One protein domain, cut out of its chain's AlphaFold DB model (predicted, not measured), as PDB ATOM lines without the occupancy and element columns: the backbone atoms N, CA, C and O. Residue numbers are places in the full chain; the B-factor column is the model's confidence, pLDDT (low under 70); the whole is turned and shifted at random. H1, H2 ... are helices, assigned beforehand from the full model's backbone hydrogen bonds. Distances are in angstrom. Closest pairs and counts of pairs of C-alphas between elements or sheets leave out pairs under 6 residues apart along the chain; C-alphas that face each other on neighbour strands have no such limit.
ATOM      1  N   SER A 306     103.528 116.598  71.492       87.62
ATOM      2  CA  SER A 306     103.246 116.689  70.058       87.62
ATOM      3  C   SER A 306     102.835 115.344  69.453       87.62
ATOM      4  O   SER A 306     103.272 114.290  69.911       87.62
ATOM      5  N   ASP A 307     102.036 115.362  68.381       89.25
ATOM      6  CA  ASP A 307     101.668 114.127  67.669       89.25
ATOM      7  C   ASP A 307     102.893 113.393  67.103       89.25
ATOM      8  O   ASP A 307     102.944 112.171  67.179       89.25
ATOM      9  N   ASP A 308     103.908 114.129  66.634       89.56
ATOM     10  CA  ASP A 308     105.200 113.572  66.200       89.56
ATOM     11  C   ASP A 308     105.912 112.810  67.334       89.56
ATOM     12  O   ASP A 308     106.480 111.743  67.100       89.56
ATOM     13  N   CYS A 309     105.835 113.305  68.577       90.25
ATOM     14  CA  CYS A 309     106.344 112.580  69.744       90.25
ATOM     15  C   CYS A 309     105.606 111.245  69.923       90.25
ATOM     16  O   CYS A 309     106.247 110.200  70.022       90.25
ATOM     17  N   PHE A 310     104.270 111.251  69.883       93.12
ATOM     18  CA  PHE A 310     103.478 110.023  70.002       93.12
ATOM     19  C   PHE A 310     103.717 109.031  68.855       93.12
ATOM     20  O   PHE A 310     103.774 107.831  69.102       93.12
ATOM     21  N   GLU A 311     103.892 109.500  67.618       93.38
ATOM     22  CA  GLU A 311     104.228 108.638  66.475       93.38
ATOM     23  C   GLU A 311     105.594 107.962  66.656       93.38
ATOM     24  O   GLU A 311     105.739 106.764  66.397       93.38
ATOM     25  N   LYS A 312     106.594 108.702  67.152       93.06
ATOM     26  CA  LYS A 312     107.917 108.149  67.481       93.06
ATOM     27  C   LYS A 312     107.852 107.163  68.642       93.06
ATOM     28  O   LYS A 312     108.459 106.098  68.555       93.06
ATOM     29  N   LEU A 313     107.100 107.488  69.695       95.06
ATOM     30  CA  LEU A 313     106.882 106.597  70.835       95.06
ATOM     31  C   LEU A 313     106.193 105.304  70.413       95.06
ATOM     32  O   LEU A 313     106.576 104.240  70.879       95.06
ATOM     33  N   GLU A 314     105.236 105.366  69.490       96.44
ATOM     34  CA  GLU A 314     104.604 104.166  68.952       96.44
ATOM     35  C   GLU A 314     105.621 103.228  68.301       96.44
ATOM     36  O   GLU A 314     105.659 102.040  68.625       96.44
ATOM     37  N   GLN A 315     106.466 103.752  67.407       95.38
ATOM     38  CA  GLN A 315     107.487 102.936  66.747       95.38
ATOM     39  C   GLN A 315     108.493 102.375  67.755       95.38
ATOM     40  O   GLN A 315     108.786 101.178  67.716       95.38
ATOM     41  N   PHE A 316     108.938 103.216  68.689       96.44
ATOM     42  CA  PHE A 316     109.831 102.825  69.771       96.44
ATOM     43  C   PHE A 316     109.239 101.682  70.605       96.44
ATOM     44  O   PHE A 316     109.874 100.639  70.747       96.44
ATOM     45  N   ILE A 317     108.010 101.827  71.111       97.31
ATOM     46  CA  ILE A 317     107.359 100.817  71.957       97.31
ATOM     47  C   ILE A 317     107.169  99.514  71.173       97.31
ATOM     48  O   ILE A 317     107.509  98.448  71.682       97.31
ATOM     49  N   ILE A 318     106.711  99.580  69.916       96.06
ATOM     50  CA  ILE A 318     106.549  98.395  69.059       96.06
ATOM     51  C   ILE A 318     107.872  97.636  68.898       96.06
ATOM     52  O   ILE A 318     107.885  96.403  68.914       96.06
ATOM     53  N   ASN A 319     108.986  98.335  68.698       95.62
ATOM     54  CA  ASN A 319     110.282  97.696  68.483       95.62
ATOM     55  C   ASN A 319     110.910  97.201  69.783       95.62
ATOM     56  O   ASN A 319     111.413  96.078  69.833       95.62
ATOM     57  N   MET A 320     110.824  97.990  70.849       96.00
ATOM     58  CA  MET A 320     111.324  97.604  72.161       96.00
ATOM     59  C   MET A 320     110.562  96.410  72.724       96.00
ATOM     60  O   MET A 320     111.200  95.473  73.193       96.00
ATOM     61  N   HIS A 321     109.238  96.358  72.575       95.88
ATOM     62  CA  HIS A 321     108.429  95.235  73.051       95.88
ATOM     63  C   HIS A 321     108.747  93.917  72.324       95.88
ATOM     64  O   HIS A 321     108.678  92.847  72.921       95.88
ATOM     65  N   LYS A 322     109.183  93.954  71.053       94.38
ATOM     66  CA  LYS A 322     109.666  92.741  70.355       94.38
ATOM     67  C   LYS A 322     110.925  92.160  70.999       94.38
ATOM     68  O   LYS A 322     111.107  90.946  70.982       94.38
ATOM     69  N   ASN A 323     111.808  93.026  71.495       92.94
ATOM     70  CA  ASN A 323     113.090  92.634  72.083       92.94
ATOM     71  C   ASN A 323     112.990  92.367  73.592       92.94
ATOM     72  O   ASN A 323     113.779  91.586  74.118       92.94
ATOM     73  N   TYR A 324     112.022  93.000  74.255       94.31
ATOM     74  CA  TYR A 324     111.790  92.959  75.697       94.31
ATOM     75  C   TYR A 324     110.286  92.763  75.984       94.31
ATOM     76  O   TYR A 324     109.628  93.676  76.492       94.31
ATOM     77  N   PRO A 325     109.704  91.604  75.614       94.25
ATOM     78  CA  PRO A 325     108.265  91.345  75.738       94.25
ATOM     79  C   PRO A 325     107.759  91.316  77.187       94.25
ATOM     80  O   PRO A 325     106.559  91.388  77.426       94.25
ATOM     81  N   GLU A 326     108.660  91.196  78.160       93.00
ATOM     82  CA  GLU A 326     108.355  91.276  79.586       93.00
ATOM     83  C   GLU A 326     108.060  92.704  80.076       93.00
ATOM     84  O   GLU A 326     107.534  92.865  81.175       93.00
ATOM     85  N   TYR A 327     108.379  93.731  79.280       95.31
ATOM     86  CA  TYR A 327     108.087  95.127  79.603       95.31
ATOM     87  C   TYR A 327     106.699  95.486  79.078       95.31
ATOM     88  O   TYR A 327     106.414  95.351  77.883       95.31
ATOM     89  N   SER A 328     105.846  95.979  79.977       94.12
ATOM     90  CA  SER A 328     104.534  96.524  79.631       94.12
ATOM     91  C   SER A 328     104.671  97.754  78.727       94.12
ATOM     92  O   SER A 328     105.707  98.427  78.721       94.12
ATOM     93  N   TYR A 329     103.617  98.091  77.980       96.50
ATOM     94  CA  TYR A 329     103.614  99.334  77.203       96.50
ATOM     95  C   TYR A 329     103.747 100.575  78.081       96.50
ATOM     96  O   TYR A 329     104.407 101.515  77.657       96.50
ATOM     97  N   GLU A 330     103.218 100.557  79.307       93.88
ATOM     98  CA  GLU A 330     103.424 101.634  80.283       93.88
ATOM     99  C   GLU A 330     104.910 101.829  80.603       93.88
ATOM    100  O   GLU A 330     105.448 102.934  80.511       93.88
ATOM    101  N   ASN A 331     105.612 100.732  80.884       95.88
ATOM    102  CA  ASN A 331     107.034 100.783  81.187       95.88
ATOM    103  C   ASN A 331     107.848 101.270  79.987       95.88
ATOM    104  O   ASN A 331     108.656 102.195  80.108       95.88
ATOM    105  N   LEU A 332     107.569 100.727  78.800       97.12
ATOM    106  CA  LEU A 332     108.209 101.171  77.565       97.12
ATOM    107  C   LEU A 332     107.861 102.623  77.211       97.12
ATOM    108  O   LEU A 332     108.705 103.314  76.653       97.12
ATOM    109  N   PHE A 333     106.674 103.118  77.556       95.62
ATOM    110  CA  PHE A 333     106.311 104.523  77.391       95.62
ATOM    111  C   PHE A 333     107.197 105.420  78.267       95.62
ATOM    112  O   PHE A 333     107.768 106.391  77.766       95.62
ATOM    113  N   SER A 334     107.416 105.040  79.532       94.06
ATOM    114  CA  SER A 334     108.328 105.748  80.444       94.06
ATOM    115  C   SER A 334     109.793 105.728  79.967       94.06
ATOM    116  O   SER A 334     110.507 106.725  80.076       94.06
ATOM    117  N   LEU A 335     110.249 104.620  79.370       95.81
ATOM    118  CA  LEU A 335     111.575 104.525  78.751       95.81
ATOM    119  C   LEU A 335     111.664 105.387  77.489       95.81
ATOM    120  O   LEU A 335     112.616 106.144  77.319       95.81
ATOM    121  N   GLY A 336     110.646 105.337  76.632       93.81
ATOM    122  CA  GLY A 336     110.570 106.153  75.423       93.81
ATOM    123  C   GLY A 336     110.603 107.648  75.732       93.81
ATOM    124  O   GLY A 336     111.185 108.415  74.966       93.81
ATOM    125  N   TYR A 337     110.059 108.054  76.885       90.81
ATOM    126  CA  TYR A 337     110.235 109.406  77.401       90.81
ATOM    127  C   TYR A 337     111.709 109.723  77.676       90.81
ATOM    128  O   TYR A 337     112.187 110.749  77.201       90.81
ATOM    129  N   LEU A 338     112.450 108.864  78.390       91.12
ATOM    130  CA  LEU A 338     113.882 109.088  78.656       91.12
ATOM    131  C   LEU A 338     114.699 109.246  77.374       91.12
ATOM    132  O   LEU A 338     115.563 110.115  77.279       91.12
ATOM    133  N   CYS A 339     114.460 108.358  76.415       90.38
ATOM    134  CA  CYS A 339     115.074 108.390  75.100       90.38
ATOM    135  C   CYS A 339     114.258 107.496  74.167       90.38
ATOM    136  O   CYS A 339     114.085 106.316  74.457       90.38
ATOM    137  N   ASN A 340     113.795 108.033  73.040       87.69
ATOM    138  CA  ASN A 340     113.104 107.257  72.004       87.69
ATOM    139  C   ASN A 340     114.036 106.817  70.860       87.69
ATOM    140  O   ASN A 340     113.584 106.202  69.897       87.69
ATOM    141  N   ASP A 341     115.338 107.106  70.959       89.69
ATOM    142  CA  ASP A 341     116.352 106.567  70.057       89.69
ATOM    143  C   ASP A 341     116.769 105.170  70.540       89.69
ATOM    144  O   ASP A 341     117.530 105.006  71.497       89.69
ATOM    145  N   GLU A 342     116.258 104.152  69.847       88.44
ATOM    146  CA  GLU A 342     116.486 102.731  70.130       88.44
ATOM    147  C   GLU A 342     117.977 102.357  70.195       88.44
ATOM    148  O   GLU A 342     118.350 101.406  70.886       88.44
ATOM    149  N   SER A 343     118.859 103.107  69.521       88.62
ATOM    150  CA  SER A 343     120.298 102.823  69.534       88.62
ATOM    151  C   SER A 343     120.913 102.934  70.933       88.62
ATOM    152  O   SER A 343     121.823 102.172  71.254       88.62
ATOM    153  N   TYR A 344     120.351 103.772  71.813       90.00
ATOM    154  CA  TYR A 344     120.770 103.868  73.214       90.00
ATOM    155  C   TYR A 344     120.343 102.660  74.059       90.00
ATOM    156  O   TYR A 344     120.854 102.470  75.160       90.00
ATOM    157  N   TYR A 345     119.453 101.805  73.565       89.06
ATOM    158  CA  TYR A 345     119.044 100.572  74.247       89.06
ATOM    159  C   TYR A 345     119.758  99.345  73.682       89.06
ATOM    160  O   TYR A 345     120.020  98.372  74.401       89.06
ATOM    161  N   HIS A 346     120.128  99.414  72.403       81.56
ATOM    162  CA  HIS A 346     120.960  98.441  71.706       81.56
ATOM    163  C   HIS A 346     122.448  98.717  71.948       81.56
ATOM    164  O   HIS A 346     123.208  99.100  71.061       81.56
ATOM    165  N   SER A 347     122.857  98.512  73.198       79.06
ATOM    166  CA  SER A 347     124.203  98.795  73.686       79.06
ATOM    167  C   SER A 347     125.279  97.848  73.146       79.06
ATOM    168  O   SER A 347     125.028  96.678  72.866       79.06
ATOM    169  N   SER A 348     126.524  98.336  73.109       87.56
ATOM    170  CA  SER A 348     127.719  97.513  72.867       87.56
ATOM    171  C   SER A 348     127.836  96.344  73.854       87.56
ATOM    172  O   SER A 348     127.474  96.503  75.022       87.56
ATOM    173  N   ASP A 349     128.471  95.244  73.435       91.12
ATOM    174  CA  ASP A 349     128.754  94.085  74.297       91.12
ATOM    175  C   ASP A 349     129.468  94.472  75.601       91.12
ATOM    176  O   ASP A 349     129.200  93.894  76.650       91.12
ATOM    177  N   GLU A 350     130.370  95.459  75.564       93.75
ATOM    178  CA  GLU A 350     131.062  95.972  76.755       93.75
ATOM    179  C   GLU A 350     130.064  96.476  77.806       93.75
ATOM    180  O   GLU A 350     130.093  96.036  78.955       93.75
ATOM    181  N   LEU A 351     129.145  97.351  77.392       94.88
ATOM    182  CA  LEU A 351     128.129  97.921  78.267       94.88
ATOM    183  C   LEU A 351     127.131  96.861  78.742       94.88
ATOM    184  O   LEU A 351     126.814  96.827  79.927       94.88
ATOM    185  N   VAL A 352     126.679  95.966  77.858       92.25
ATOM    186  CA  VAL A 352     125.768  94.870  78.236       92.25
ATOM    187  C   VAL A 352     126.409  93.979  79.305       92.25
ATOM    188  O   VAL A 352     125.793  93.701  80.332       92.25
ATOM    189  N   ASN A 353     127.672  93.590  79.114       94.12
ATOM    190  CA  ASN A 353     128.416  92.786  80.085       94.12
ATOM    191  C   ASN A 353     128.680  93.529  81.404       94.12
ATOM    192  O   ASN A 353     128.856  92.886  82.443       94.12
ATOM    193  N   PHE A 354     128.767  94.861  81.374       95.94
ATOM    194  CA  PHE A 354     128.896  95.680  82.576       95.94
ATOM    195  C   PHE A 354     127.577  95.737  83.359       95.94
ATOM    196  O   PHE A 354     127.558  95.375  84.535       95.94
ATOM    197  N   VAL A 355     126.466  96.118  82.717       94.75
ATOM    198  CA  VAL A 355     125.177  96.290  83.414       94.75
ATOM    199  C   VAL A 355     124.623  94.979  83.967       94.75
ATOM    200  O   VAL A 355     124.043  94.985  85.041       94.75
ATOM    201  N   GLN A 356     124.915  93.833  83.340       92.75
ATOM    202  CA  GLN A 356     124.575  92.510  83.890       92.75
ATOM    203  C   GLN A 356     125.206  92.214  85.262       92.75
ATOM    204  O   GLN A 356     124.767  91.298  85.955       92.75
ATOM    205  N   LYS A 357     126.257  92.944  85.648       93.50
ATOM    206  CA  LYS A 357     126.905  92.832  86.965       93.50
ATOM    207  C   LYS A 357     126.401  93.881  87.953       93.50
ATOM    208  O   LYS A 357     126.740  93.791  89.131       93.50
ATOM    209  N   CYS A 358     125.661  94.883  87.481       93.81
ATOM    210  CA  CYS A 358     125.082  95.904  88.339       93.81
ATOM    211  C   CYS A 358     123.952  95.292  89.163       93.81
ATOM    212  O   CYS A 358     123.219  94.417  88.700       93.81
ATOM    213  N   LEU A 359     123.802  95.763  90.398       92.62
ATOM    214  CA  LEU A 359     122.720  95.311  91.254       92.62
ATOM    215  C   LEU A 359     121.379  95.776  90.663       92.62
ATOM    216  O   LEU A 359     121.210  96.948  90.329       92.62
ATOM    217  N   TYR A 360     120.429  94.858  90.525       90.75
ATOM    218  CA  TYR A 360     119.018  95.191  90.368       90.75
ATOM    219  C   TYR A 360     118.302  94.779  91.642       90.75
ATOM    220  O   TYR A 360     118.524  93.676  92.143       90.75
ATOM    221  N   MET A 361     117.460  95.658  92.162       84.50
ATOM    222  CA  MET A 361     116.627  95.346  93.309       84.50
ATOM    223  C   MET A 361     115.183  95.606  92.913       84.50
ATOM    224  O   MET A 361     114.837  96.736  92.582       84.50
ATOM    225  N   GLU A 362     114.392  94.540  92.917       87.25
ATOM    226  CA  GLU A 362     112.966  94.544  92.601       87.25
ATOM    227  C   GLU A 362     112.169  95.196  93.741       87.25
ATOM    228  O   GLU A 362     112.492  95.011  94.919       87.25
ATOM    229  N   ASN A 363     111.140  95.974  93.396       88.06
ATOM    230  CA  ASN A 363     110.228  96.549  94.381       88.06
ATOM    231  C   ASN A 363     109.155  95.519  94.769       88.06
ATOM    232  O   ASN A 363     108.063  95.467  94.209       88.06
ATOM    233  N   GLU A 364     109.482  94.674  95.747       84.94
ATOM    234  CA  GLU A 364     108.581  93.615  96.221       84.94
ATOM    235  C   GLU A 364     107.381  94.154  97.024       84.94
ATOM    236  O   GLU A 364     106.366  93.466  97.156       84.94
ATOM    237  N   LYS A 365     107.474  95.373  97.577       85.75
ATOM    238  CA  LYS A 365     106.392  95.962  98.382       85.75
ATOM    239  C   LYS A 365     105.318  96.611  97.522       85.75
ATOM    240  O   LYS A 365     104.139  96.415  97.808       85.75
ATOM    241  N   ASN A 366     105.717  97.327  96.473       90.00
ATOM    242  CA  ASN A 366     104.810  97.989  95.545       90.00
ATOM    243  C   ASN A 366     104.910  97.342  94.145       90.00
ATOM    244  O   ASN A 366     105.716  97.766  93.312       90.00
ATOM    245  N   PRO A 367     104.082  96.316  93.858       91.25
ATOM    246  CA  PRO A 367     104.102  95.630  92.567       91.25
ATOM    247  C   PRO A 367     103.572  96.486  91.407       91.25
ATOM    248  O   PRO A 367     103.788  96.125  90.250       91.25
ATOM    249  N   VAL A 368     102.882  97.596  91.694       92.56
ATOM    250  CA  VAL A 368     102.452  98.568  90.681       92.56
ATOM    251  C   VAL A 368     103.689  99.293  90.165       92.56
ATOM    252  O   VAL A 368     104.004  99.191  88.985       92.56
ATOM    253  N   ASP A 369     104.455  99.918  91.062       92.38
ATOM    254  CA  ASP A 369     105.701 100.616  90.729       92.38
ATOM    255  C   ASP A 369     106.696  99.703  89.990       92.38
ATOM    256  O   ASP A 369     107.218 100.079  88.941       92.38
ATOM    257  N   GLU A 370     106.886  98.461  90.449       93.44
ATOM    258  CA  GLU A 370     107.723  97.485  89.734       93.44
ATOM    259  C   GLU A 370     107.175  97.159  88.332       93.44
ATOM    260  O   GLU A 370     107.934  97.090  87.367       93.44
ATOM    261  N   SER A 371     105.860  96.975  88.184       92.62
ATOM    262  CA  SER A 371     105.245  96.650  86.891       92.62
ATOM    263  C   SER A 371     105.310  97.808  85.895       92.62
ATOM    264  O   SER A 371     105.392  97.571  84.684       92.62
ATOM    265  N   LEU A 372     105.207  99.045  86.380       91.62
ATOM    266  CA  LEU A 372     105.153 100.239  85.541       91.62
ATOM    267  C   LEU A 372     106.545 100.816  85.273       91.62
ATOM    268  O   LEU A 372     106.768 101.352  84.195       91.62
ATOM    269  N   TYR A 373     107.502 100.661  86.191       94.06
ATOM    270  CA  TYR A 373     108.808 101.323  86.099       94.06
ATOM    271  C   TYR A 373     110.010 100.407  86.336       94.06
ATOM    272  O   TYR A 373     111.134 100.850  86.100       94.06
ATOM    273  N   GLY A 374     109.820  99.144  86.732       94.88
ATOM    274  CA  GLY A 374     110.906  98.183  86.941       94.88
ATOM    275  C   GLY A 374     111.824  98.035  85.722       94.88
ATOM    276  O   GLY A 374     111.402  98.136  84.571       94.88
ATOM    277  N   ASP A 375     113.115  97.818  85.958       94.94
ATOM    278  CA  ASP A 375     114.148  97.842  84.918       94.94
ATOM    279  C   ASP A 375     115.149  96.695  85.063       94.94
ATOM    280  O   ASP A 375     116.359  96.894  85.191       94.94
ATOM    281  N   LYS A 376     114.634  95.462  85.046       91.56
ATOM    282  CA  LYS A 376     115.412  94.224  85.246       91.56
ATOM    283  C   LYS A 376     116.595  94.065  84.283       91.56
ATOM    284  O   LYS A 376     117.545  93.357  84.600       91.56
ATOM    285  N   ASN A 377     116.545  94.707  83.113       92.88
ATOM    286  CA  ASN A 377     117.609  94.677  82.104       92.88
ATOM    287  C   ASN A 377     118.507  95.924  82.134       92.88
ATOM    288  O   ASN A 377     119.402  96.043  81.282       92.88
ATOM    289  N   HIS A 378     118.278  96.837  83.084       95.56
ATOM    290  CA  HIS A 378     119.003  98.097  83.258       95.56
ATOM    291  C   HIS A 378     118.981  98.978  81.999       95.56
ATOM    292  O   HIS A 378     119.982  99.603  81.647       95.56
ATOM    293  N   LEU A 379     117.857  99.017  81.286       96.31
ATOM    294  CA  LEU A 379     117.665  99.769  80.050       96.31
ATOM    295  C   LEU A 379     117.884 101.275  80.236       96.31
ATOM    296  O   LEU A 379     118.645 101.855  79.467       96.31
ATOM    297  N   ALA A 380     117.336 101.916  81.271       96.19
ATOM    298  CA  ALA A 380     117.632 103.334  81.506       96.19
ATOM    299  C   ALA A 380     119.074 103.567  81.937       96.19
ATOM    300  O   ALA A 380     119.692 104.530  81.488       96.19
ATOM    301  N   VAL A 381     119.647 102.678  82.753       96.56
ATOM    302  CA  VAL A 381     121.065 102.773  83.133       96.56
ATOM    303  C   VAL A 381     121.952 102.731  81.885       96.56
ATOM    304  O   VAL A 381     122.900 103.508  81.788       96.56
ATOM    305  N   ARG A 382     121.626 101.896  80.886       95.94
ATOM    306  CA  ARG A 382     122.335 101.872  79.595       95.94
ATOM    307  C   ARG A 382     122.244 103.203  78.857       95.94
ATOM    308  O   ARG A 382     123.261 103.643  78.317       95.94
ATOM    309  N   VAL A 383     121.066 103.829  78.822       95.94
ATOM    310  CA  VAL A 383     120.868 105.140  78.183       95.94
ATOM    311  C   VAL A 383     121.732 106.191  78.874       95.94
ATOM    312  O   VAL A 383     122.541 106.845  78.215       95.94
ATOM    313  N   VAL A 384     121.624 106.307  80.202       96.19
ATOM    314  CA  VAL A 384     122.396 107.276  80.993       96.19
ATOM    315  C   VAL A 384     123.894 107.060  80.760       96.19
ATOM    316  O   VAL A 384     124.599 107.990  80.373       96.19
ATOM    317  N   LEU A 385     124.393 105.827  80.905       96.62
ATOM    318  CA  LEU A 385     125.814 105.522  80.713       96.62
ATOM    319  C   LEU A 385     126.313 105.873  79.316       96.62
ATOM    320  O   LEU A 385     127.426 106.375  79.193       96.62
ATOM    321  N   GLN A 386     125.518 105.648  78.270       95.25
ATOM    322  CA  GLN A 386     125.906 106.015  76.909       95.25
ATOM    323  C   GLN A 386     125.970 107.528  76.711       95.25
ATOM    324  O   GLN A 386     126.964 108.014  76.175       95.25
ATOM    325  N   LYS A 387     124.998 108.291  77.227       94.62
ATOM    326  CA  LYS A 387     125.040 109.763  77.192       94.62
ATOM    327  C   LYS A 387     126.284 110.303  77.905       94.62
ATOM    328  O   LYS A 387     126.997 111.154  77.376       94.62
ATOM    329  N   TYR A 388     126.617 109.746  79.069       95.50
ATOM    330  CA  TYR A 388     127.846 110.112  79.778       95.50
ATOM    331  C   TYR A 388     129.116 109.597  79.092       95.50
ATOM    332  O   TYR A 388     130.154 110.250  79.186       95.50
ATOM    333  N   LYS A 389     129.062 108.476  78.369       94.50
ATOM    334  CA  LYS A 389     130.182 107.977  77.561       94.50
ATOM    335  C   LYS A 389     130.474 108.899  76.381       94.50
ATOM    336  O   LYS A 389     131.640 109.113  76.073       94.50
ATOM    337  N   GLU A 390     129.460 109.490  75.753       93.81
ATOM    338  CA  GLU A 390     129.659 110.520  74.723       93.81
ATOM    339  C   GLU A 390     130.355 111.762  75.284       93.81
ATOM    340  O   GLU A 390     131.252 112.319  74.649       93.81
ATOM    341  N   LEU A 391     129.965 112.175  76.490       92.81
ATOM    342  CA  LEU A 391     130.538 113.330  77.174       92.81
ATOM    343  C   LEU A 391     131.961 113.056  77.690       92.81
ATOM    344  O   LEU A 391     132.831 113.929  77.640       92.81
ATOM    345  N   TYR A 392     132.225 111.823  78.124       93.62
ATOM    346  CA  TYR A 392     133.500 111.379  78.678       93.62
ATOM    347  C   TYR A 392     134.021 110.096  77.990       93.62
ATOM    348  O   TYR A 392     134.128 109.047  78.630       93.62
ATOM    349  N   PRO A 393     134.445 110.147  76.707       93.75
ATOM    350  CA  PRO A 393     134.742 108.942  75.911       93.75
ATOM    351  C   PRO A 393     135.863 108.049  76.446       93.75
ATOM    352  O   PRO A 393     135.946 106.873  76.092       93.75
ATOM    353  N   LYS A 394     136.753 108.610  77.271       95.25
ATOM    354  CA  LYS A 394     137.913 107.908  77.839       95.25
ATOM    355  C   LYS A 394     137.607 107.189  79.151       95.25
ATOM    356  O   LYS A 394     138.394 106.334  79.541       95.25
ATOM    357  N   GLU A 395     136.515 107.543  79.819       96.69
ATOM    358  CA  GLU A 395     136.145 106.937  81.097       96.69
ATOM    359  C   GLU A 395     135.530 105.558  80.865       96.69
ATOM    360  O   GLU A 395     134.833 105.340  79.868       96.69
ATOM    361  N   SER A 396     135.800 104.606  81.756       96.44
ATOM    362  CA  SER A 396     135.167 103.285  81.698       96.44
ATOM    363  C   SER A 396     133.731 103.347  82.221       96.44
ATOM    364  O   SER A 396     133.364 104.281  82.940       96.44
ATOM    365  N   TYR A 397     132.903 102.355  81.882       97.19
ATOM    366  CA  TYR A 397     131.528 102.312  82.385       97.19
ATOM    367  C   TYR A 397     131.467 102.168  83.906       97.19
ATOM    368  O   TYR A 397     130.578 102.749  84.518       97.19
ATOM    369  N   GLU A 398     132.441 101.497  84.523       97.06
ATOM    370  CA  GLU A 398     132.571 101.409  85.980       97.06
ATOM    371  C   GLU A 398     132.701 102.801  86.611       97.06
ATOM    372  O   GLU A 398     131.950 103.132  87.525       97.06
ATOM    373  N   ILE A 399     133.605 103.643  86.092       97.62
ATOM    374  CA  ILE A 399     133.828 104.997  86.620       97.62
ATOM    375  C   ILE A 399     132.585 105.869  86.416       97.62
ATOM    376  O   ILE A 399     132.192 106.617  87.312       97.62
ATOM    377  N   LEU A 400     131.955 105.780  85.241       97.62
ATOM    378  CA  LEU A 400     130.735 106.533  84.948       97.62
ATOM    379  C   LEU A 400     129.576 106.106  85.856       97.62
ATOM    380  O   LEU A 400     128.860 106.962  86.374       97.62
ATOM    381  N   TYR A 401     129.424 104.804  86.091       97.50
ATOM    382  CA  TYR A 401     128.402 104.258  86.973       97.50
ATOM    383  C   TYR A 401     128.609 104.706  88.419       97.50
ATOM    384  O   TYR A 401     127.694 105.272  89.015       97.50
ATOM    385  N   GLU A 402     129.820 104.525  88.958       96.81
ATOM    386  CA  GLU A 402     130.158 104.936  90.325       96.81
ATOM    387  C   GLU A 402     129.924 106.429  90.559       96.81
ATOM    388  O   GLU A 402     129.505 106.820  91.645       96.81
ATOM    389  N   LYS A 403     130.184 107.264  89.547       95.50
ATOM    390  CA  LYS A 403     130.090 108.717  89.674       95.50
ATOM    391  C   LYS A 403     128.675 109.273  89.507       95.50
ATOM    392  O   LYS A 403     128.381 110.302  90.112       95.50
ATOM    393  N   TYR A 404     127.847 108.676  88.648       94.19
ATOM    394  CA  TYR A 404     126.601 109.317  88.202       94.19
ATOM    395  C   TYR A 404     125.323 108.500  88.410       94.19
ATOM    396  O   TYR A 404     124.244 109.069  88.247       94.19
ATOM    397  N   ILE A 405     125.428 107.197  88.682       95.12
ATOM    398  CA  ILE A 405     124.276 106.279  88.638       95.12
ATOM    399  C   ILE A 405     124.148 105.438  89.900       95.12
ATOM    400  O   ILE A 405     123.031 105.122  90.301       95.12
ATOM    401  N   LYS A 406     125.264 105.031  90.508       95.06
ATOM    402  CA  LYS A 406     125.274 104.064  91.609       95.06
ATOM    403  C   LYS A 406     124.380 104.486  92.777       95.06
ATOM    404  O   LYS A 406     123.640 103.659  93.298       95.06
ATOM    405  N   ASP A 407     124.419 105.765  93.133       91.12
ATOM    406  CA  ASP A 407     123.620 106.385  94.194       91.12
ATOM    407  C   ASP A 407     122.111 106.372  93.927       91.12
ATOM    408  O   ASP A 407     121.341 106.500  94.870       91.12
ATOM    409  N   ILE A 408     121.691 106.216  92.668       92.00
ATOM    410  CA  ILE A 408     120.288 106.092  92.256       92.00
ATOM    411  C   ILE A 408     119.919 104.613  92.135       92.00
ATOM    412  O   ILE A 408     118.963 104.138  92.742       92.00
ATOM    413  N   ASN A 409     120.701 103.860  91.361       93.19
ATOM    414  CA  ASN A 409     120.392 102.477  91.020       93.19
ATOM    415  C   ASN A 409     120.394 101.566  92.255       93.19
ATOM    416  O   ASN A 409     119.494 100.739  92.419       93.19
ATOM    417  N   GLU A 410     121.395 101.735  93.124       91.44
ATOM    418  CA  GLU A 410     121.553 100.948  94.350       91.44
ATOM    419  C   GLU A 410     120.828 101.561  95.561       91.44
ATOM    420  O   GLU A 410     120.914 101.020  96.661       91.44
ATOM    421  N   ASN A 411     120.099 102.665  95.381       86.69
ATOM    422  CA  ASN A 411     119.313 103.261  96.454       86.69
ATOM    423  C   ASN A 411     118.124 102.365  96.796       86.69
ATOM    424  O   ASN A 411     117.384 102.015  95.884       86.69
ATOM    425  N   THR A 412     117.946 102.021  98.074       83.25
ATOM    426  CA  THR A 412     116.874 101.146  98.590       83.25
ATOM    427  C   THR A 412     115.642 101.882  99.111       83.25
ATOM    428  O   THR A 412     114.695 101.241  99.568       83.25
ATOM    429  N   TYR A 413     115.681 103.210  99.103       79.62
ATOM    430  CA  TYR A 413     114.701 104.077  99.751       79.62
ATOM    431  C   TYR A 413     113.795 104.821  98.769       79.62
ATOM    432  O   TYR A 413     112.771 105.346  99.188       79.62
ATOM    433  N   ILE A 414     114.146 104.834  97.481       83.94
ATOM    434  CA  ILE A 414     113.362 105.466  96.414       83.94
ATOM    435  C   ILE A 414     112.721 104.422  95.497       83.94
ATOM    436  O   ILE A 414     113.322 103.376  95.227       83.94
ATOM    437  N   SER A 415     111.526 104.719  94.993       87.62
ATOM    438  CA  SER A 415     110.769 103.855  94.079       87.62
ATOM    439  C   SER A 415     111.447 103.700  92.707       87.62
ATOM    440  O   SER A 415     112.372 104.440  92.355       87.62
ATOM    441  N   GLN A 416     111.001 102.741  91.892       92.06
ATOM    442  CA  GLN A 416     111.487 102.588  90.515       92.06
ATOM    443  C   GLN A 416     111.113 103.799  89.656       92.06
ATOM    444  O   GLN A 416     111.927 104.240  88.837       92.06
ATOM    445  N   LYS A 417     109.927 104.382  89.873       91.31
ATOM    446  CA  LYS A 417     109.516 105.649  89.259       91.31
ATOM    447  C   LYS A 417     110.490 106.781  89.589       91.31
ATOM    448  O   LYS A 417     111.025 107.390  88.666       91.31
ATOM    449  N   GLN A 418     110.809 106.990  90.867       89.12
ATOM    450  CA  GLN A 418     111.777 108.009  91.293       89.12
ATOM    451  C   GLN A 418     113.161 107.749  90.677       89.12
ATOM    452  O   GLN A 418     113.792 108.637  90.113       89.12
ATOM    453  N   LYS A 419     113.630 106.492  90.634       92.38
ATOM    454  CA  LYS A 419     114.877 106.164  89.912       92.38
ATOM    455  C   LYS A 419     114.819 106.585  88.443       92.38
ATOM    456  O   LYS A 419     115.786 107.157  87.935       92.38
ATOM    457  N   ARG A 420     113.700 106.321  87.761       93.19
ATOM    458  CA  ARG A 420     113.466 106.711  86.362       93.19
ATOM    459  C   ARG A 420     113.497 108.234  86.190       93.19
ATOM    460  O   ARG A 420     114.145 108.717  85.263       93.19
ATOM    461  N   GLU A 421     112.870 108.970  87.095       90.88
ATOM    462  CA  GLU A 421     112.859 110.436  87.163       90.88
ATOM    463  C   GLU A 421     114.271 111.012  87.350       90.88
ATOM    464  O   GLU A 421     114.727 111.834  86.545       90.88
ATOM    465  N   ARG A 422     115.061 110.477  88.288       91.69
ATOM    466  CA  ARG A 422     116.474 110.869  88.437       91.69
ATOM    467  C   ARG A 422     117.308 110.545  87.203       91.69
ATOM    468  O   ARG A 422     118.175 111.337  86.830       91.69
ATOM    469  N   TYR A 423     117.076 109.412  86.538       94.25
ATOM    470  CA  TYR A 423     117.761 109.103  85.277       94.25
ATOM    471  C   TYR A 423     117.415 110.105  84.175       94.25
ATOM    472  O   TYR A 423     118.318 110.518  83.445       94.25
ATOM    473  N   CYS A 424     116.154 110.535  84.090       91.81
ATOM    474  CA  CYS A 424     115.720 111.592  83.178       91.81
ATOM    475  C   CYS A 424     116.542 112.865  83.386       91.81
ATOM    476  O   CYS A 424     117.137 113.388  82.441       91.81
ATOM    477  N   TRP A 425     116.677 113.293  84.641       90.88
ATOM    478  CA  TRP A 425     117.501 114.443  84.988       90.88
ATOM    479  C   TRP A 425     118.977 114.258  84.597       90.88
ATOM    480  O   TRP A 425     119.584 115.137  83.978       90.88
ATOM    481  N   LYS A 426     119.575 113.095  84.897       93.25
ATOM    482  CA  LYS A 426     120.972 112.806  84.522       93.25
ATOM    483  C   LYS A 426     121.183 112.857  83.007       93.25
ATOM    484  O   LYS A 426     122.245 113.322  82.584       93.25
ATOM    485  N   ILE A 427     120.215 112.386  82.220       92.69
ATOM    486  CA  ILE A 427     120.236 112.443  80.751       92.69
ATOM    487  C   ILE A 427     120.153 113.892  80.283       92.69
ATOM    488  O   ILE A 427     121.030 114.315  79.532       92.69
ATOM    489  N   LEU A 428     119.175 114.661  80.773       89.56
ATOM    490  CA  LEU A 428     118.993 116.069  80.408       89.56
ATOM    491  C   LEU A 428     120.288 116.866  80.619       89.56
ATOM    492  O   LEU A 428     120.769 117.538  79.706       89.56
ATOM    493  N   LYS A 429     120.913 116.708  81.789       89.25
ATOM    494  CA  LYS A 429     122.182 117.363  82.119       89.25
ATOM    495  C   LYS A 429     123.309 116.984  81.156       89.25
ATOM    496  O   LYS A 429     124.041 117.850  80.681       89.25
ATOM    497  N   ALA A 430     123.450 115.695  80.846       91.75
ATOM    498  CA  ALA A 430     124.458 115.238  79.893       91.75
ATOM    499  C   ALA A 430     124.212 115.821  78.490       91.75
ATOM    500  O   ALA A 430     125.158 116.230  77.816       91.75
ATOM    501  N   GLU A 431     122.955 115.903  78.055       89.12
ATOM    502  CA  GLU A 431     122.581 116.468  76.758       89.12
ATOM    503  C   GLU A 431     122.832 117.975  76.667       89.12
ATOM    504  O   GLU A 431     123.325 118.449  75.640       89.12
ATOM    505  N   GLU A 432     122.550 118.733  77.726       86.06
ATOM    506  CA  GLU A 432     122.900 120.152  77.816       86.06
ATOM    507  C   GLU A 432     124.410 120.379  77.754       86.06
ATOM    508  O   GLU A 432     124.889 121.209  76.972       86.06
ATOM    509  N   GLU A 433     125.186 119.609  78.520       88.31
ATOM    510  CA  GLU A 433     126.646 119.685  78.485       88.31
ATOM    511  C   GLU A 433     127.182 119.341  77.083       88.31
ATOM    512  O   GLU A 433     128.034 120.058  76.547       88.31
ATOM    513  N   LEU A 434     126.628 118.318  76.424       86.56
ATOM    514  CA  LEU A 434     126.975 117.950  75.047       86.56
ATOM    515  C   LEU A 434     126.624 119.050  74.033       86.56
ATOM    516  O   LEU A 434     127.428 119.326  73.135       86.56
ATOM    517  N   LYS A 435     125.454 119.693  74.158       84.38
ATOM    518  CA  LYS A 435     125.060 120.846  73.325       84.38
ATOM    519  C   LYS A 435     126.080 121.981  73.483       84.38
ATOM    520  O   LYS A 435     126.579 122.491  72.481       84.38
ATOM    521  N   ASN A 436     126.466 122.307  74.716       79.81
ATOM    522  CA  ASN A 436     127.433 123.368  75.011       79.81
ATOM    523  C   ASN A 436     128.832 123.077  74.444       79.81
ATOM    524  O   ASN A 436     129.463 123.967  73.862       79.81
TER     525      ASN A 436
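This is residues 306 to 436 of the 477 residues of an uncharacterized protein of Roseburia sp. CAG:303 (UniProt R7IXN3). The long last helix, H8, lies side by side with H5 and runs the same way, and shorter helices pack round this pair: H2 and H4 on residues 416 to 427 of H8, H3 and H6 on H5. H1, farthest from the mean of the C-alphas, crosses H2 and touches no other helix. The printed part has 131 residues with eight named helices, H1 to H8 in order along the chain, and no named strand, and its class is all helix. It is compact, with a radius of gyration of the C-alphas of 14.2 A and spans of 37 by 35 by 25 A.

H1, residues 307 to 323, touches H2, residues 329 to 338, at a steep tilt of 63 degrees, opposite ways; the closest C-alphas, those of Ile 317 and Leu 332, are 5.7 A apart. H3, residues 349 to 355, is apart from both. H4, residues 367 to 373, touches H2 at a steep tilt of 42 degrees, with the closest C-alphas, those of Asn 331 and Leu 372, 4.8 A apart. H5, residues 379 to 391, touches H3 with residues 381 to 382 alone; the closest C-alphas, those of Leu 351 and Arg 382, are 7.1 A apart. H6, residues 397 to 404, is about perpendicular to H5, at 86 degrees, and touches its residues 385 to 389 alone, with the C-alphas of Leu 385 and Leu 400 closest at 6.6 A. H8, residues 416 to 436, touches H5 at a shallow tilt of 19 degrees, the same way, with 15 pairs of C-alphas within 8 A; the closest are those of Val 384 and Ile 427, 5.6 A apart. H8 also touches H2, with residues 420 to 427 alone, closest at the C-alphas of Leu 338 and Cys 424, 5.5 A, and H4, with residues 416 to 420 alone, closest at those of Tyr 373 and Gln 416, 5.3 A. H7, residues 406 to 409, only just touches H8, with 3 pairs of C-alphas within 8 A, the closest those of Ile 408 and Lys 419, 5.9 A apart. Helix packing is part aligned, part crossed: leaving out H2 and H5, which only just touch and only at their ends, with 3 pairs of C-alphas within 8 A, 3 of the 8 pairs of helices that touch and have a tilt are at a shallow tilt. In H2, H3, H4, H5, H6 and H8 every O i to N i+4 pair is within hydrogen-bond range, in H1 12 of 13; H7 is too short for such a pair.

H1 begins at C-alpha 307, (101.668, 114.127, 67.669), and measures 24.7 A from first to last C-alpha. H2 measures 14.2 A and H5 18.9 A. H8 measures 30.4 A and ends at C-alpha 436, (127.433, 123.368, 75.011).

The C-alphas farthest apart, those of Lys 365 and Asn 436, are 41.7 A apart. The printed part has no cut. The link from H3 to H4, 11 residues, is long. Mean pLDDT of the printed part is 92.3, and no printed residue is under 70.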